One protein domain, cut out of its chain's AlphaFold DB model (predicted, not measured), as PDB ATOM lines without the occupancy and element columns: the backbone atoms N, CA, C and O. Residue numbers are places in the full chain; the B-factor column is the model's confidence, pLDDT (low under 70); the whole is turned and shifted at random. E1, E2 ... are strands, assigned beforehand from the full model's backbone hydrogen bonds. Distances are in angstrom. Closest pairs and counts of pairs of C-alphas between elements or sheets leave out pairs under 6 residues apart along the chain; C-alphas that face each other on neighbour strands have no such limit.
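This is residues 3 to 91 of the 91 residues of an uncharacterized protein of Candidatus Lloydbacteria bacterium RIFCSPHIGHO2_01_FULL_41_20 (UniProt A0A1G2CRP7). With little regular structure, short strands make a nearly closed barrel, one curled antiparallel sheet, E1 E8 E7 E6 E5 E4 E3 E2, with tight turns at one end and longer loops at the other. The printed part has 89 residues, 32 in eight strands, E1 to E8 along the chain: all strand. It is compact, radius of gyration of the C-alphas 11.9 A, spans 27 by 27 by 23 A.

E1, residues 3 to 5, begins at C-alpha 3 (278.181, 279.985, 387.153). E2 is 19 to 22, E3 25 to 28, E4 43 to 46, E5 49 to 52, E6 66 to 69, E7 72 to 75. E8, 86 to 90, spans 10.5 A to C-alpha 90 (281.438, 282.573, 384.597).

In this folded sheet, bent back on itself, E1 E8 E7 E6 E5 face E3 E2, with E4 as hinge. E2 to E8 form a meander, antiparallel neighbours in chain order; N 44 and O 51 of hairpin E4 and E5 are 2.8 A apart. The closest C-alphas of E1 and E2, Leu 3 and Phe 19, are 5.0 A apart.

The printed part has no cut. Links E1 to E2, E3 to E4 and E5 to E6 are long. Residues 8 to 14 and 35 to 38 have pLDDT under 70.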
ATOM      1  N   LEU A   3     276.995 280.410 386.412       94.12
ATOM      2  CA  LEU A   3     278.181 279.985 387.153       94.12
ATOM      3  C   LEU A   3     278.288 278.464 387.111       94.12
ATOM      4  O   LEU A   3     277.328 277.765 387.434       94.12
ATOM      5  N   TYR A   4     279.455 277.967 386.735       92.62
ATOM      6  CA  TYR A   4     279.766 276.546 386.607       92.62
ATOM      7  C   TYR A   4     280.835 276.189 387.623       92.62
ATOM      8  O   TYR A   4     281.722 277.009 387.855       92.62
ATOM      9  N   ASN A   5     280.767 274.996 388.216       90.00
ATOM     10  CA  ASN A   5     281.854 274.526 389.070       90.00
ATOM     11  C   ASN A   5     283.159 274.523 388.276       90.00
ATOM     12  O   ASN A   5     283.175 274.232 387.082       90.00
ATOM     13  N   THR A   6     284.254 274.847 388.947       85.50
ATOM     14  CA  THR A   6     285.564 274.442 388.454       85.50
ATOM     15  C   THR A   6     285.876 273.041 388.969       85.50
ATOM     16  O   THR A   6     285.350 272.594 389.991       85.50
ATOM     17  N   ASN A   7     286.853 272.408 388.338       73.50
ATOM     18  CA  ASN A   7     287.418 271.114 388.713       73.50
ATOM     19  C   ASN A   7     288.160 271.167 390.068       73.50
ATOM     20  O   ASN A   7     288.678 270.156 390.531       73.50
ATOM     21  N   TYR A   8     288.242 272.351 390.684       67.19
ATOM     22  CA  TYR A   8     288.960 272.622 391.928       67.19
ATOM     23  C   TYR A   8     288.031 273.023 393.083       67.19
ATOM     24  O   TYR A   8     288.426 272.920 394.241       67.19
ATOM     25  N   GLY A   9     286.822 273.514 392.783       56.09
ATOM     26  CA  GLY A   9     285.866 274.035 393.770       56.09
ATOM     27  C   GLY A   9     284.821 273.027 394.254       56.09
ATOM     28  O   GLY A   9     284.193 273.248 395.287       56.09
ATOM     29  N   SER A  10     284.631 271.930 393.521       55.09
ATOM     30  CA  SER A  10     283.675 270.855 393.800       55.09
ATOM     31  C   SER A  10     284.206 269.554 393.193       55.09
ATOM     32  O   SER A  10     284.788 269.578 392.113       55.09
ATOM     33  N   ALA A  11     283.975 268.411 393.848       52.41
ATOM     34  CA  ALA A  11     284.357 267.085 393.338       52.41
ATOM     35  C   ALA A  11     283.617 266.680 392.042       52.41
ATOM     36  O   ALA A  11     283.876 265.615 391.484       52.41
ATOM     37  N   THR A  12     282.701 267.518 391.557       54.62
ATOM     38  CA  THR A  12     282.007 267.343 390.285       54.62
ATOM     39  C   THR A  12     282.172 268.603 389.433       54.62
ATOM     40  O   THR A  12     281.475 269.606 389.625       54.62
ATOM     41  N   ASP A  13     283.105 268.548 388.478       57.62
ATOM     42  CA  ASP A  13     283.075 269.418 387.301       57.62
ATOM     43  C   ASP A  13     281.792 269.075 386.540       57.62
ATOM     44  O   ASP A  13     281.681 268.048 385.864       57.62
ATOM     45  N   THR A  14     280.749 269.861 386.779       61.91
ATOM     46  CA  THR A  14     279.480 269.701 386.096       61.91
ATOM     47  C   THR A  14     279.490 270.614 384.881       61.91
ATOM     48  O   THR A  14     279.598 271.834 384.985       61.91
ATOM     49  N   LEU A  15     279.244 270.034 383.703       78.06
ATOM     50  CA  LEU A  15     278.918 270.794 382.486       78.06
ATOM     51  C   LEU A  15     277.623 271.625 382.636       78.06
ATOM     52  O   LEU A  15     277.242 272.357 381.721       78.06
ATOM     53  N   LEU A  16     276.939 271.507 383.777       87.38
ATOM     54  CA  LEU A  16     275.673 272.146 384.094       87.38
ATOM     55  C   LEU A  16     275.876 273.341 385.037       87.38
ATOM     56  O   LEU A  16     276.624 273.246 386.016       87.38
ATOM     57  N   PRO A  17     275.179 274.460 384.786       90.75
ATOM     58  CA  PRO A  17     275.292 275.648 385.614       90.75
ATOM     59  C   PRO A  17     274.776 275.350 387.019       90.75
ATOM     60  O   PRO A  17     273.692 274.802 387.177       90.75
ATOM     61  N   GLN A  18     275.529 275.738 388.036       91.06
ATOM     62  CA  GLN A  18     275.168 275.583 389.446       91.06
ATOM     63  C   GLN A  18     274.367 276.780 389.945       91.06
ATOM     64  O   GLN A  18     273.421 276.637 390.718       91.06
ATOM     65  N   PHE A  19     274.710 277.962 389.437       94.25
ATOM     66  CA  PHE A  19     274.010 279.192 389.759       94.25
ATOM     67  C   PHE A  19     273.698 280.005 388.510       94.25
ATOM     68  O   PHE A  19     274.407 279.959 387.502       94.25
ATOM     69  N   GLU A  20     272.640 280.794 388.605       95.25
ATOM     70  CA  GLU A  20     272.257 281.799 387.629       95.25
ATOM     71  C   GLU A  20     272.265 283.173 388.293       95.25
ATOM     72  O   GLU A  20     271.696 283.369 389.365       95.25
ATOM     73  N   VAL A  21     272.899 284.137 387.631       96.19
ATOM     74  CA  VAL A  21     272.896 285.531 388.060       96.19
ATOM     75  C   VAL A  21     271.795 286.290 387.333       96.19
ATOM     76  O   VAL A  21     271.767 286.327 386.096       96.19
ATOM     77  N   ARG A  22     270.922 286.924 388.118       95.94
ATOM     78  CA  ARG A  22     269.801 287.760 387.684       95.94
ATOM     79  C   ARG A  22     269.973 289.147 388.306       95.94
ATOM     80  O   ARG A  22     269.766 289.342 389.498       95.94
ATOM     81  N   GLY A  23     270.432 290.116 387.515       95.94
ATOM     82  CA  GLY A  23     270.821 291.426 388.046       95.94
ATOM     83  C   GLY A  23     272.000 291.309 389.019       95.94
ATOM     84  O   GLY A  23     273.091 290.911 388.615       95.94
ATOM     85  N   LYS A  24     271.783 291.660 390.291       97.25
ATOM     86  CA  LYS A  24     272.786 291.521 391.366       97.25
ATOM     87  C   LYS A  24     272.596 290.259 392.203       97.25
ATOM     88  O   LYS A  24     273.387 290.010 393.102       97.25
ATOM     89  N   GLU A  25     271.563 289.481 391.936       97.56
ATOM     90  CA  GLU A  25     271.170 288.340 392.747       97.56
ATOM     91  C   GLU A  25     271.625 287.035 392.092       97.56
ATOM     92  O   GLU A  25     271.630 286.904 390.866       97.56
ATOM     93  N   ILE A  26     272.028 286.064 392.909       97.00
ATOM     94  CA  ILE A  26     272.529 284.762 392.466       97.00
ATOM     95  C   ILE A  26     271.618 283.670 393.020       97.00
ATOM     96  O   ILE A  26     271.490 283.509 394.234       97.00
ATOM     97  N   TYR A  27     271.018 282.902 392.118       95.69
ATOM     98  CA  TYR A  27     270.049 281.850 392.412       95.69
ATOM     99  C   TYR A  27     270.640 280.482 392.098       95.69
ATOM    100  O   TYR A  27     271.336 280.334 391.091       95.69
ATOM    101  N   ALA A  28     270.338 279.473 392.915       94.19
ATOM    102  CA  ALA A  28     270.635 278.090 392.560       94.19
ATOM    103  C   ALA A  28     269.794 277.655 391.345       94.19
ATOM    104  O   ALA A  28     268.627 278.038 391.203       94.19
ATOM    105  N   THR A  29     270.381 276.865 390.447       91.31
ATOM    106  CA  THR A  29     269.684 276.332 389.265       91.31
ATOM    107  C   THR A  29     268.930 275.035 389.574       91.31
ATOM    108  O   THR A  29     268.947 274.510 390.686       91.31
ATOM    109  N   ASN A  30     268.274 274.472 388.552       86.88
ATOM    110  CA  ASN A  30     267.700 273.127 388.623       86.88
ATOM    111  C   ASN A  30     268.731 272.015 388.826       86.88
ATOM    112  O   ASN A  30     268.385 270.986 389.405       86.88
ATOM    113  N   ASP A  31     269.955 272.255 388.370       85.69
ATOM    114  CA  ASP A  31     271.047 271.289 388.347       85.69
ATOM    115  C   ASP A  31     271.970 271.428 389.564       85.69
ATOM    116  O   ASP A  31     272.957 270.702 389.688       85.69
ATOM    117  N   HIS A  32     271.659 272.366 390.464       86.06
ATOM    118  CA  HIS A  32     272.359 272.500 391.729       86.06
ATOM    119  C   HIS A  32     272.085 271.259 392.615       86.06
ATOM    120  O   HIS A  32     270.928 270.834 392.721       86.06
ATOM    121  N   PRO A  33     273.111 270.665 393.262       82.62
ATOM    122  CA  PRO A  33     272.975 269.475 394.105       82.62
ATOM    123  C   PRO A  33     271.925 269.632 395.203       82.62
ATOM    124  O   PRO A  33     271.168 268.706 395.489       82.62
ATOM    125  N   ASP A  34     271.857 270.828 395.780       79.06
ATOM    126  CA  ASP A  34     270.773 271.222 396.670       79.06
ATOM    127  C   ASP A  34     269.589 271.739 395.841       79.06
ATOM    128  O   ASP A  34     269.568 272.880 395.370       79.06
ATOM    129  N   LYS A  35     268.622 270.844 395.623       64.88
ATOM    130  CA  LYS A  35     267.486 271.028 394.710       64.88
ATOM    131  C   LYS A  35     266.367 271.910 395.275       64.88
ATOM    132  O   LYS A  35     265.445 272.245 394.528       64.88
ATOM    133  N   ASN A  36     266.422 272.282 396.556       64.44
ATOM    134  CA  ASN A  36     265.275 272.835 397.284       64.44
ATOM    135  C   ASN A  36     265.127 274.362 397.206       64.44
ATOM    136  O   ASN A  36     264.205 274.913 397.799       64.44
ATOM    137  N   SER A  37     266.002 275.069 396.488       61.41
ATOM    138  CA  SER A  37     266.265 276.464 396.856       61.41
ATOM    139  C   SER A  37     266.425 277.420 395.664       61.41
ATOM    140  O   SER A  37     267.408 278.139 395.519       61.41
ATOM    141  N   LYS A  38     265.431 277.416 394.769       68.69
ATOM    142  CA  LYS A  38     265.479 278.149 393.483       68.69
ATOM    143  C   LYS A  38     264.701 279.462 393.478       68.69
ATOM    144  O   LYS A  38     264.853 280.265 392.563       68.69
ATOM    145  N   LEU A  39     263.815 279.646 394.454       83.25
ATOM    146  CA  LEU A  39     262.876 280.771 394.465       83.25
ATOM    147  C   LEU A  39     263.499 282.049 395.022       83.25
ATOM    148  O   LEU A  39     263.063 283.140 394.672       83.25
ATOM    149  N   LEU A  40     264.515 281.912 395.872       92.88
ATOM    150  CA  LEU A  40     265.130 283.021 396.586       92.88
ATOM    151  C   LEU A  40     266.636 283.040 396.324       92.88
ATOM    152  O   LEU A  40     267.251 281.976 396.197       92.88
ATOM    153  N   PRO A  41     267.240 284.232 396.215       95.50
ATOM    154  CA  PRO A  41     268.653 284.345 395.909       95.50
ATOM    155  C   PRO A  41     269.474 283.874 397.096       95.50
ATOM    156  O   PRO A  41     269.194 284.248 398.228       95.50
ATOM    157  N   TRP A  42     270.506 283.084 396.844       95.50
ATOM    158  CA  TRP A  42     271.438 282.619 397.872       95.50
ATOM    159  C   TRP A  42     272.547 283.613 398.137       95.50
ATOM    160  O   TRP A  42     273.095 283.669 399.240       95.50
ATOM    161  N   TYR A  43     272.898 284.377 397.110       97.12
ATOM    162  CA  TYR A  43     273.932 285.381 397.206       97.12
ATOM    163  C   TYR A  43     273.517 286.666 396.505       97.12
ATOM    164  O   TYR A  43     272.686 286.657 395.597       97.12
ATOM    165  N   GLU A  44     274.153 287.762 396.893       97.94
ATOM    166  CA  GLU A  44     274.104 289.021 396.168       97.94
ATOM    167  C   GLU A  44     275.508 289.523 395.828       97.94
ATOM    168  O   GLU A  44     276.482 289.292 396.550       97.94
ATOM    169  N   ILE A  45     275.593 290.263 394.730       98.25
ATOM    170  CA  ILE A  45     276.805 290.892 394.228       98.25
ATOM    171  C   ILE A  45     276.820 292.357 394.669       98.25
ATOM    172  O   ILE A  45     275.974 293.161 394.267       98.25
ATOM    173  N   ARG A  46     277.857 292.730 395.423       97.75
ATOM    174  CA  ARG A  46     278.179 294.115 395.791       97.75
ATOM    175  C   ARG A  46     279.556 294.465 395.227       97.75
ATOM    176  O   ARG A  46     280.595 294.120 395.792       97.75
ATOM    177  N   GLY A  47     279.578 295.126 394.070       97.12
ATOM    178  CA  GLY A  47     280.822 295.400 393.343       97.12
ATOM    179  C   GLY A  47     281.485 294.103 392.872       97.12
ATOM    180  O   GLY A  47     280.878 293.335 392.135       97.12
ATOM    181  N   LYS A  48     282.725 293.844 393.306       97.81
ATOM    182  CA  LYS A  48     283.452 292.590 393.005       97.81
ATOM    183  C   LYS A  48     283.299 291.517 394.087       97.81
ATOM    184  O   LYS A  48     283.974 290.494 394.028       97.81
ATOM    185  N   LYS A  49     282.476 291.757 395.104       98.38
ATOM    186  CA  LYS A  49     282.308 290.870 396.256       98.38
ATOM    187  C   LYS A  49     280.924 290.234 396.233       98.38
ATOM    188  O   LYS A  49     279.963 290.857 395.787       98.38
ATOM    189  N   ILE A  50     280.843 289.001 396.713       98.38
ATOM    190  CA  ILE A  50     279.618 288.206 396.747       98.38
ATOM    191  C   ILE A  50     279.330 287.838 398.200       98.38
ATOM    192  O   ILE A  50     280.182 287.265 398.883       98.38
ATOM    193  N   TYR A  51     278.132 288.176 398.657       98.38
ATOM    194  CA  TYR A  51     277.667 288.000 400.031       98.38
ATOM    195  C   TYR A  51     276.513 287.012 400.054       98.38
ATOM    196  O   TYR A  51     275.729 286.968 399.113       98.38
ATOM    197  N   THR A  52     276.390 286.231 401.120       97.38
ATOM    198  CA  THR A  52     275.193 285.416 401.375       97.38
ATOM    199  C   THR A  52     273.996 286.315 401.645       97.38
ATOM    200  O   THR A  52     274.147 287.336 402.312       97.38
ATOM    201  N   THR A  53     272.810 285.914 401.208       95.94
ATOM    202  CA  THR A  53     271.549 286.510 401.671       95.94
ATOM    203  C   THR A  53     271.026 285.755 402.900       95.94
ATOM    204  O   THR A  53     271.567 284.718 403.284       95.94
ATOM    205  N   ILE A  54     269.921 286.227 403.486       94.44
ATOM    206  CA  ILE A  54     269.182 285.499 404.535       94.44
ATOM    207  C   ILE A  54     268.577 284.167 404.063       94.44
ATOM    208  O   ILE A  54     268.142 283.373 404.888       94.44
ATOM    209  N   HIS A  55     268.528 283.925 402.751       93.25
ATOM    210  CA  HIS A  55     267.949 282.720 402.155       93.25
ATOM    211  C   HIS A  55     269.003 281.675 401.788       93.25
ATOM    212  O   HIS A  55     268.666 280.626 401.241       93.25
ATOM    213  N   ASN A  56     270.279 281.957 402.054       92.38
ATOM    214  CA  ASN A  56     271.339 280.989 401.843       92.38
ATOM    215  C   ASN A  56     271.189 279.810 402.829       92.38
ATOM    216  O   ASN A  56     271.060 280.057 404.031       92.38
ATOM    217  N   PRO A  57     271.231 278.545 402.372       89.31
ATOM    218  CA  PRO A  57     271.060 277.381 403.247       89.31
ATOM    219  C   PRO A  57     272.205 277.192 404.251       89.31
ATOM    220  O   PRO A  57     271.998 276.582 405.294       89.31
ATOM    221  N   GLU A  58     273.396 277.729 403.969       88.12
ATOM    222  CA  GLU A  58     274.533 277.725 404.900       88.12
ATOM    223  C   GLU A  58     274.482 278.918 405.885       88.12
ATOM    224  O   GLU A  58     275.362 279.068 406.732       88.12
ATOM    225  N   GLY A  59     273.435 279.750 405.809       89.06
ATOM    226  CA  GLY A  59     273.214 280.912 406.668       89.06
ATOM    227  C   GLY A  59     273.734 282.234 406.093       89.06
ATOM    228  O   GLY A  59     274.385 282.292 405.050       89.06
ATOM    229  N   HIS A  60     273.424 283.329 406.793       92.12
ATOM    230  CA  HIS A  60     273.801 284.689 406.407       92.12
ATOM    231  C   HIS A  60     274.991 285.209 407.218       92.12
ATOM    232  O   HIS A  60     274.995 285.151 408.447       92.12
ATOM    233  N   THR A  61     275.953 285.821 406.530       93.31
ATOM    234  CA  THR A  61     277.075 286.554 407.119       93.31
ATOM    235  C   THR A  61     277.211 287.961 406.533       93.31
ATOM    236  O   THR A  61     276.870 288.217 405.379       93.31
ATOM    237  N   ALA A  62     277.761 288.881 407.331       94.56
ATOM    238  CA  ALA A  62     278.111 290.233 406.893       94.56
ATOM    239  C   ALA A  62     279.414 290.286 406.068       94.56
ATOM    240  O   ALA A  62     279.708 291.311 405.452       94.56
ATOM    241  N   MET A  63     280.203 289.207 406.060       97.38
ATOM    242  CA  MET A  63     281.469 289.128 405.330       97.38
ATOM    243  C   MET A  63     281.268 288.575 403.910       97.38
ATOM    244  O   MET A  63     280.398 287.732 403.692       97.38
ATOM    245  N   PRO A  64     282.070 289.008 402.919       97.56
ATOM    246  CA  PRO A  64     281.969 288.470 401.569       97.56
ATOM    247  C   PRO A  64     282.485 287.036 401.543       97.56
ATOM    248  O   PRO A  64     283.615 286.796 401.959       97.56
ATOM    249  N   MET A  65     281.706 286.100 401.008       97.69
ATOM    250  CA  MET A  65     282.078 284.682 400.904       97.69
ATOM    251  C   MET A  65     282.846 284.369 399.624       97.69
ATOM    252  O   MET A  65     283.656 283.439 399.591       97.69
ATOM    253  N   TYR A  66     282.615 285.154 398.574       97.81
ATOM    254  CA  TYR A  66     283.338 285.023 397.318       97.81
ATOM    255  C   TYR A  66     283.710 286.384 396.740       97.81
ATOM    256  O   TYR A  66     283.212 287.438 397.150       97.81
ATOM    257  N   GLU A  67     284.588 286.356 395.751       98.06
ATOM    258  CA  GLU A  67     284.944 287.516 394.956       98.06
ATOM    259  C   GLU A  67     285.135 287.177 393.482       98.06
ATOM    260  O   GLU A  67     285.579 286.088 393.117       98.06
ATOM    261  N   ILE A  68     284.809 288.150 392.639       97.88
ATOM    262  CA  ILE A  68     284.895 288.055 391.187       97.88
ATOM    263  C   ILE A  68     286.285 288.525 390.751       97.88
ATOM    264  O   ILE A  68     286.675 289.672 390.994       97.88
ATOM    265  N   ARG A  69     287.023 287.643 390.074       97.06
ATOM    266  CA  ARG A  69     288.354 287.898 389.512       97.06
ATOM    267  C   ARG A  69     288.351 287.525 388.026       97.06
ATOM    268  O   ARG A  69     288.528 286.365 387.663       97.06
ATOM    269  N   GLY A  70     288.128 288.514 387.158       95.44
ATOM    270  CA  GLY A  70     287.940 288.269 385.723       95.44
ATOM    271  C   GLY A  70     286.705 287.398 385.479       95.44
ATOM    272  O   GLY A  70     285.636 287.702 385.999       95.44
ATOM    273  N   ASN A  71     286.875 286.292 384.752       95.06
ATOM    274  CA  ASN A  71     285.796 285.335 384.462       95.06
ATOM    275  C   ASN A  71     285.666 284.222 385.516       95.06
ATOM    276  O   ASN A  71     284.992 283.221 385.280       95.06
ATOM    277  N   ASN A  72     286.318 284.380 386.667       95.62
ATOM    278  CA  ASN A  72     286.331 283.391 387.736       95.62
ATOM    279  C   ASN A  72     285.771 283.971 389.030       95.62
ATOM    280  O   ASN A  72     285.872 285.171 389.298       95.62
ATOM    281  N   ILE A  73     285.246 283.086 389.869       96.75
ATOM    282  CA  ILE A  73     284.841 283.392 391.236       96.75
ATOM    283  C   ILE A  73     285.724 282.590 392.179       96.75
ATOM    284  O   ILE A  73     285.848 281.377 392.030       96.75
ATOM    285  N   HIS A  74     286.327 283.272 393.145       96.88
ATOM    286  CA  HIS A  74     287.183 282.681 394.169       96.88
ATOM    287  C   HIS A  74     286.533 282.822 395.537       96.88
ATOM    288  O   HIS A  74     285.843 283.809 395.799       96.88
ATOM    289  N   THR A  75     286.785 281.867 396.425       96.81
ATOM    290  CA  THR A  75     286.474 282.035 397.843       96.81
ATOM    291  C   THR A  75     287.336 283.136 398.460       96.81
ATOM    292  O   THR A  75     288.484 283.362 398.073       96.81
ATOM    293  N   THR A  76     286.777 283.848 399.433       96.94
ATOM    294  CA  THR A  76     287.552 284.745 400.301       96.94
ATOM    295  C   THR A  76     288.039 283.988 401.539       96.94
ATOM    296  O   THR A  76     287.563 282.893 401.830       96.94
ATOM    297  N   LEU A  77     288.919 284.613 402.327       96.44
ATOM    298  CA  LEU A  77     289.376 284.086 403.622       96.44
ATOM    299  C   LEU A  77     288.243 283.872 404.644       96.44
ATOM    300  O   LEU A  77     288.446 283.186 405.639       96.44
ATOM    301  N   HIS A  78     287.066 284.463 404.427       95.50
ATOM    302  CA  HIS A  78     285.905 284.298 405.307       95.50
ATOM    303  C   HIS A  78     285.065 283.069 404.961       95.50
ATOM    304  O   HIS A  78     284.179 282.697 405.725       95.50
ATOM    305  N   ASN A  79     285.324 282.444 403.812       93.88
ATOM    306  CA  ASN A  79     284.649 281.227 403.416       93.88
ATOM    307  C   ASN A  79     285.313 280.019 404.102       93.88
ATOM    308  O   ASN A  79     286.518 279.831 403.928       93.88
ATOM    309  N   PRO A  80     284.570 279.154 404.818       90.62
ATOM    310  CA  PRO A  80     285.121 277.944 405.435       90.62
ATOM    311  C   PRO A  80     285.812 276.999 404.442       90.62
ATOM    312  O   PRO A  80     286.664 276.208 404.831       90.62
ATOM    313  N   LYS A  81     285.459 277.089 403.153       89.56
ATOM    314  CA  LYS A  81     286.040 276.322 402.042       89.56
ATOM    315  C   LYS A  81     287.106 277.136 401.290       89.56
ATOM    316  O   LYS A  81     287.247 277.005 400.073       89.56
ATOM    317  N   TYR A  82     287.802 278.047 401.977       92.75
ATOM    318  CA  TYR A  82     288.804 278.918 401.367       92.75
ATOM    319  C   TYR A  82     289.865 278.123 400.594       92.75
ATOM    320  O   TYR A  82     290.421 277.142 401.083       92.75
ATOM    321  N   THR A  83     290.161 278.586 399.383       91.88
ATOM    322  CA  THR A  83     291.218 278.065 398.520       91.88
ATOM    323  C   THR A  83     291.732 279.184 397.618       91.88
ATOM    324  O   THR A  83     291.045 280.173 397.356       91.88
ATOM    325  N   THR A  84     292.959 279.045 397.126       92.25
ATOM    326  CA  THR A  84     293.522 279.966 396.130       92.25
ATOM    327  C   THR A  84     292.976 279.703 394.726       92.25
ATOM    328  O   THR A  84     293.004 280.599 393.877       92.25
ATOM    329  N   MET A  85     292.440 278.504 394.486       93.44
ATOM    330  CA  MET A  85     291.882 278.097 393.199       93.44
ATOM    331  C   MET A  85     290.493 278.711 392.966       93.44
ATOM    332  O   MET A  85     289.778 279.019 393.921       93.44
ATOM    333  N   PRO A  86     290.082 278.926 391.705       93.31
ATOM    334  CA  PRO A  86     288.731 279.391 391.413       93.31
ATOM    335  C   PRO A  86     287.709 278.323 391.808       93.31
ATOM    336  O   PRO A  86     287.938 277.140 391.582       93.31
ATOM    337  N   THR A  87     286.571 278.736 392.356       92.88
ATOM    338  CA  THR A  87     285.443 277.860 392.708       92.88
ATOM    339  C   THR A  87     284.444 277.743 391.569       92.88
ATOM    340  O   THR A  87     283.963 276.647 391.290       92.88
ATOM    341  N   PHE A  88     284.189 278.856 390.869       93.81
ATOM    342  CA  PHE A  88     283.313 278.872 389.702       93.81
ATOM    343  C   PHE A  88     283.934 279.585 388.502       93.81
ATOM    344  O   PHE A  88     284.687 280.549 388.658       93.81
ATOM    345  N   HIS A  89     283.538 279.150 387.307       93.00
ATOM    346  CA  HIS A  89     283.733 279.868 386.051       93.00
ATOM    347  C   HIS A  89     282.429 280.538 385.611       93.00
ATOM    348  O   HIS A  89     281.349 279.952 385.706       93.00
ATOM    349  N   ILE A  90     282.545 281.764 385.109       94.12
ATOM    350  CA  ILE A  90     281.438 282.573 384.597       94.12
ATOM    351  C   ILE A  90     281.275 282.309 383.094       94.12
ATOM    352  O   ILE A  90     282.258 282.397 382.354       94.12
ATOM    353  N   ARG A  91     280.050 282.009 382.638       91.69
ATOM    354  CA  ARG A  91     279.685 281.903 381.212       91.69
ATOM    355  C   ARG A  91     278.322 282.528 380.905       91.69
ATOM    356  O   ARG A  91     277.495 282.711 381.834       91.69
TER     357      ARG A  91